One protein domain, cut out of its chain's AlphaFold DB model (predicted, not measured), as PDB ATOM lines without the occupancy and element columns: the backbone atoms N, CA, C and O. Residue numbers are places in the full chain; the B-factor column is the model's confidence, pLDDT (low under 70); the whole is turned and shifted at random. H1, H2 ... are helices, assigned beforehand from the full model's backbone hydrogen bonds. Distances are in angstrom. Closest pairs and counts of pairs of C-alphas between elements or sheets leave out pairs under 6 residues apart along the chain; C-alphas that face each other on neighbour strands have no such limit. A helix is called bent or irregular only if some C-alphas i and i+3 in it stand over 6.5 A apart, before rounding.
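This is residues 43 to 86 of the 88 residues of an uncharacterized protein of Bacteroidetes bacterium RBG_13_44_24 (UniProt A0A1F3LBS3). Two helices, H1 and then H2, stand end to end in one long thin rod, both pointing along nearly the same direction, with a small sideways step at the tight link between them. The helices do not fold back on each other, and there is no core. The printed part has 44 residues, with two named helices in the order H1, H2 and no named strand; the class is all helix. The whole is extended, with a radius of gyration of the C-alphas of 17.9 A and spans of 62 by 12 by 9 A.

H1, residues 43 to 62, and H2, residues 67 to 85, are apart, with no C-alpha of the one within 8 A of the other. They are joined by a tight link of 4 residues. Residues 43 to 64, of which 43 to 62 belong to H1, stand free, and so do residues 66 to 72 and 74 to 86, of which 67 to 72 and 74 to 85 belong to H2. In H2 every O i to N i+4 pair is within hydrogen-bond range, and in H1 14 of 16 are.

H1 begins at C-alpha 43, at (-125.133, 32.847, 52.498), and measures 29.5 A from first to last C-alpha. It is neither bent nor irregular, but only just: C-alphas 44 and 47 are 6.1 A apart. H2 begins at C-alpha 67, at (-96.353, 50.036, 49.957), and ends at C-alpha 85, at (-70.903, 57.145, 48.022), 26.5 A from its first.

The two C-alphas farthest apart, those of Ala 43 and Gly 86, are 61.6 A apart. The printed part has no cut. The mean pLDDT of the printed part is 79.9, and residues 63 to 71 are under 70.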
ATOM      1  N   ALA A  43    -125.902  33.840  51.744       85.56
ATOM      2  CA  ALA A  43    -125.133  32.847  52.498       85.56
ATOM      3  C   ALA A  43    -123.810  32.431  51.823       85.56
ATOM      4  O   ALA A  43    -122.869  32.044  52.513       85.56
ATOM      5  N   GLU A  44    -123.744  32.500  50.493       84.00
ATOM      6  CA  GLU A  44    -122.551  32.156  49.712       84.00
ATOM      7  C   GLU A  44    -121.534  33.303  49.747       84.00
ATOM      8  O   GLU A  44    -120.355  33.077  50.010       84.00
ATOM      9  N   PHE A  45    -121.991  34.543  49.534       86.38
ATOM     10  CA  PHE A  45    -121.103  35.697  49.377       86.38
ATOM     11  C   PHE A  45    -120.675  36.360  50.687       86.38
ATOM     12  O   PHE A  45    -119.563  36.876  50.737       86.38
ATOM     13  N   GLU A  46    -121.478  36.314  51.756       81.50
ATOM     14  CA  GLU A  46    -121.057  36.878  53.052       81.50
ATOM     15  C   GLU A  46    -119.810  36.168  53.596       81.50
ATOM     16  O   GLU A  46    -118.873  36.822  54.039       81.50
ATOM     17  N   ARG A  47    -119.721  34.842  53.433       85.19
ATOM     18  CA  ARG A  47    -118.520  34.081  53.819       85.19
ATOM     19  C   ARG A  47    -117.287  34.474  53.007       85.19
ATOM     20  O   ARG A  47    -116.182  34.484  53.538       85.19
ATOM     21  N   ILE A  48    -117.463  34.754  51.716       86.81
ATOM     22  CA  ILE A  48    -116.359  35.148  50.831       86.81
ATOM     23  C   ILE A  48    -115.824  36.523  51.237       86.81
ATOM     24  O   ILE A  48    -114.611  36.711  51.274       86.81
ATOM     25  N   ASP A  49    -116.705  37.467  51.565       83.56
ATOM     26  CA  ASP A  49    -116.298  38.788  52.051       83.56
ATOM     27  C   ASP A  49    -115.520  38.719  53.363       83.56
ATOM     28  O   ASP A  49    -114.492  39.390  53.482       83.56
ATOM     29  N   ASP A  50    -115.972  37.891  54.308       84.50
ATOM     30  CA  ASP A  50    -115.279  37.676  55.581       84.50
ATOM     31  C   ASP A  50    -113.862  37.136  55.341       84.50
ATOM     32  O   ASP A  50    -112.885  37.704  55.833       84.50
ATOM     33  N   ILE A  51    -113.730  36.111  54.488       89.00
ATOM     34  CA  ILE A  51    -112.432  35.538  54.100       89.00
ATOM     35  C   ILE A  51    -111.550  36.591  53.422       89.00
ATOM     36  O   ILE A  51    -110.363  36.701  53.718       89.00
ATOM     37  N   ILE A  52    -112.098  37.398  52.513       87.12
ATOM     38  CA  ILE A  52    -111.332  38.446  51.827       87.12
ATOM     39  C   ILE A  52    -110.869  39.522  52.809       87.12
ATOM     40  O   ILE A  52    -109.758  40.039  52.669       87.12
ATOM     41  N   HIS A  53    -111.693  39.881  53.789       84.25
ATOM     42  CA  HIS A  53    -111.317  40.830  54.829       84.25
ATOM     43  C   HIS A  53    -110.187  40.283  55.711       84.25
ATOM     44  O   HIS A  53    -109.206  40.990  55.963       84.25
ATOM     45  N   GLU A  54    -110.277  39.017  56.110       88.25
ATOM     46  CA  GLU A  54    -109.235  38.320  56.863       88.25
ATOM     47  C   GLU A  54    -107.922  38.254  56.069       88.25
ATOM     48  O   GLU A  54    -106.881  38.700  56.552       88.25
ATOM     49  N   LEU A  55    -107.973  37.829  54.802       87.12
ATOM     50  CA  LEU A  55    -106.804  37.785  53.919       87.12
ATOM     51  C   LEU A  55    -106.161  39.162  53.735       87.12
ATOM     52  O   LEU A  55    -104.938  39.276  53.779       87.12
ATOM     53  N   ARG A  56    -106.956  40.225  53.562       84.88
ATOM     54  CA  ARG A  56    -106.439  41.602  53.470       84.88
ATOM     55  C   ARG A  56    -105.717  42.029  54.745       84.88
ATOM     56  O   ARG A  56    -104.703  42.716  54.654       84.88
ATOM     57  N   THR A  57    -106.228  41.621  55.901       83.69
ATOM     58  CA  THR A  57    -105.625  41.920  57.203       83.69
ATOM     59  C   THR A  57    -104.287  41.198  57.350       83.69
ATOM     60  O   THR A  57    -103.268  41.845  57.580       83.69
ATOM     61  N   LEU A  58    -104.251  39.892  57.072       84.50
ATOM     62  CA  LEU A  58    -103.018  39.093  57.083       84.50
ATOM     63  C   LEU A  58    -101.978  39.620  56.083       84.50
ATOM     64  O   LEU A  58    -100.791  39.732  56.392       84.50
ATOM     65  N   MET A  59    -102.414  40.005  54.883       80.00
ATOM     66  CA  MET A  59    -101.537  40.614  53.884       80.00
ATOM     67  C   MET A  59    -100.942  41.946  54.349       80.00
ATOM     68  O   MET A  59     -99.811  42.255  53.969       80.00
ATOM     69  N   ALA A  60    -101.673  42.742  55.132       75.31
ATOM     70  CA  ALA A  60    -101.166  43.994  55.684       75.31
ATOM     71  C   ALA A  60    -100.093  43.758  56.760       75.31
ATOM     72  O   ALA A  60     -99.142  44.534  56.841       75.31
ATOM     73  N   GLU A  61    -100.206  42.675  57.533       74.75
ATOM     74  CA  GLU A  61     -99.213  42.283  58.541       74.75
ATOM     75  C   GLU A  61     -97.917  41.766  57.902       74.75
ATOM     76  O   GLU A  61     -96.828  42.200  58.275       74.75
ATOM     77  N   ILE A  62     -98.018  40.909  56.880       72.44
ATOM     78  CA  ILE A  62     -96.848  40.388  56.149       72.44
ATOM     79  C   ILE A  62     -96.128  41.512  55.392       72.44
ATOM     80  O   ILE A  62     -94.900  41.544  55.321       72.44
ATOM     81  N   ASN A  63     -96.885  42.455  54.828       63.97
ATOM     82  CA  ASN A  63     -96.335  43.557  54.051       63.97
ATOM     83  C   ASN A  63     -96.079  44.819  54.872       63.97
ATOM     84  O   ASN A  63     -95.965  45.884  54.270       63.97
ATOM     85  N   TYR A  64     -95.934  44.742  56.196       61.66
ATOM     86  CA  TYR A  64     -95.520  45.904  56.973       61.66
ATOM     87  C   TYR A  64     -94.047  46.257  56.679       61.66
ATOM     88  O   TYR A  64     -93.173  45.398  56.812       61.66
ATOM     89  N   PRO A  65     -93.721  47.502  56.286       56.84
ATOM     90  CA  PRO A  65     -94.606  48.662  56.159       56.84
ATOM     91  C   PRO A  65     -95.385  48.681  54.821       56.84
ATOM     92  O   PRO A  65     -94.815  48.309  53.792       56.84
ATOM     93  N   PRO A  66     -96.657  49.142  54.798       62.72
ATOM     94  CA  PRO A  66     -97.486  49.169  53.586       62.72
ATOM     95  C   PRO A  66     -96.798  49.939  52.444       62.72
ATOM     96  O   PRO A  66     -96.098  50.911  52.706       62.72
ATOM     97  N   GLU A  67     -97.009  49.527  51.187       62.94
ATOM     98  CA  GLU A  67     -96.353  50.036  49.957       62.94
ATOM     99  C   GLU A  67     -96.032  51.550  49.914       62.94
ATOM    100  O   GLU A  67     -94.886  51.894  49.617       62.94
ATOM    101  N   PRO A  68     -96.927  52.491  50.291       58.44
ATOM    102  CA  PRO A  68     -96.542  53.907  50.313       58.44
ATOM    103  C   PRO A  68     -95.473  54.245  51.377       58.44
ATOM    104  O   PRO A  68     -94.609  55.093  51.148       58.44
ATOM    105  N   MET A  69     -95.476  53.567  52.529       60.59
ATOM    106  CA  MET A  69     -94.441  53.700  53.564       60.59
ATOM    107  C   MET A  69     -93.167  52.931  53.217       60.59
ATOM    108  O   MET A  69     -92.078  53.434  53.480       60.59
ATOM    109  N   ARG A  70     -93.280  51.744  52.606       65.38
ATOM    110  CA  ARG A  70     -92.128  50.963  52.133       65.38
ATOM    111  C   ARG A  70     -91.280  51.765  51.159       65.38
ATOM    112  O   ARG A  70     -90.075  51.866  51.367       65.38
ATOM    113  N   ASN A  71     -91.917  52.391  50.169       68.31
ATOM    114  CA  ASN A  71     -91.231  53.216  49.177       68.31
ATOM    115  C   ASN A  71     -90.606  54.451  49.836       68.31
ATOM    116  O   ASN A  71     -89.441  54.737  49.606       68.31
ATOM    117  N   SER A  72     -91.306  55.101  50.772       73.69
ATOM    118  CA  SER A  72     -90.740  56.223  51.539       73.69
ATOM    119  C   SER A  72     -89.497  55.827  52.353       73.69
ATOM    120  O   SER A  72     -88.519  56.569  52.404       73.69
ATOM    121  N   ILE A  73     -89.512  54.651  52.986       76.44
ATOM    122  CA  ILE A  73     -88.384  54.126  53.764       76.44
ATOM    123  C   ILE A  73     -87.221  53.752  52.837       76.44
ATOM    124  O   ILE A  73     -86.085  54.148  53.100       76.44
ATOM    125  N   LEU A  74     -87.497  53.054  51.733       79.75
ATOM    126  CA  LEU A  74     -86.512  52.724  50.699       79.75
ATOM    127  C   LEU A  74     -85.826  53.976  50.153       79.75
ATOM    128  O   LEU A  74     -84.601  54.024  50.147       79.75
ATOM    129  N   GLU A  75     -86.582  55.012  49.797       83.88
ATOM    130  CA  GLU A  75     -86.034  56.279  49.302       83.88
ATOM    131  C   GLU A  75     -85.134  56.970  50.338       83.88
ATOM    132  O   GLU A  75     -84.055  57.460  50.001       83.88
ATOM    133  N   ILE A  76     -85.509  56.958  51.625       82.69
ATOM    134  CA  ILE A  76     -84.655  57.484  52.706       82.69
ATOM    135  C   ILE A  76     -83.331  56.714  52.779       82.69
ATOM    136  O   ILE A  76     -82.269  57.321  52.952       82.69
ATOM    137  N   HIS A  77     -83.379  55.387  52.668       86.31
ATOM    138  CA  HIS A  77     -82.180  54.555  52.696       86.31
ATOM    139  C   HIS A  77     -81.313  54.753  51.450       86.31
ATOM    140  O   HIS A  77     -80.104  54.922  51.591       86.31
ATOM    141  N   ILE A  78     -81.915  54.812  50.262       89.25
ATOM    142  CA  ILE A  78     -81.226  55.077  48.995       89.25
ATOM    143  C   ILE A  78     -80.540  56.444  49.045       89.25
ATOM    144  O   ILE A  78     -79.355  56.530  48.733       89.25
ATOM    145  N   ARG A  79     -81.226  57.492  49.519       87.62
ATOM    146  CA  ARG A  79     -80.641  58.831  49.682       87.62
ATOM    147  C   ARG A  79     -79.413  58.813  50.593       87.62
ATOM    148  O   ARG A  79     -78.373  59.342  50.224       87.62
ATOM    149  N   ARG A  80     -79.496  58.143  51.748       87.81
ATOM    150  CA  ARG A  80     -78.355  57.997  52.673       87.81
ATOM    151  C   ARG A  80     -77.185  57.226  52.064       87.81
ATOM    152  O   ARG A  80     -76.037  57.496  52.400       87.81
ATOM    153  N   ILE A  81     -77.463  56.227  51.226       90.56
ATOM    154  CA  ILE A  81     -76.418  55.470  50.528       90.56
ATOM    155  C   ILE A  81     -75.736  56.373  49.502       90.56
ATOM    156  O   ILE A  81     -74.514  56.458  49.526       90.56
ATOM    157  N   LYS A  82     -76.513  57.097  48.690       90.75
ATOM    158  CA  LYS A  82     -76.023  58.074  47.707       90.75
ATOM    159  C   LYS A  82     -75.119  59.144  48.332       90.75
ATOM    160  O   LYS A  82     -74.005  59.351  47.860       90.75
ATOM    161  N   GLU A  83     -75.524  59.707  49.472       89.94
ATOM    162  CA  GLU A  83     -74.700  60.632  50.268       89.94
ATOM    163  C   GLU A  83     -73.365  60.006  50.711       89.94
ATOM    164  O   GLU A  83     -72.323  60.654  50.655       89.94
ATOM    165  N   LYS A  84     -73.369  58.731  51.131       88.12
ATOM    166  CA  LYS A  84     -72.150  58.022  51.558       88.12
ATOM    167  C   LYS A  84     -71.195  57.699  50.412       88.12
ATOM    168  O   LYS A  84     -69.996  57.605  50.659       88.12
ATOM    169  N   ILE A  85     -71.710  57.490  49.202       92.75
ATOM    170  CA  ILE A  85     -70.903  57.145  48.022       92.75
ATOM    171  C   ILE A  85     -70.520  58.369  47.176       92.75
ATOM    172  O   ILE A  85     -69.834  58.213  46.173       92.75
ATOM    173  N   GLY A  86     -70.911  59.581  47.590       85.31
ATOM    174  CA  GLY A  86     -70.571  60.824  46.891       85.31
ATOM    175  C   GLY A  86     -71.388  61.078  45.622       85.31
ATOM    176  O   GLY A  86     -71.011  61.924  44.817       85.31
TER     177      GLY A  86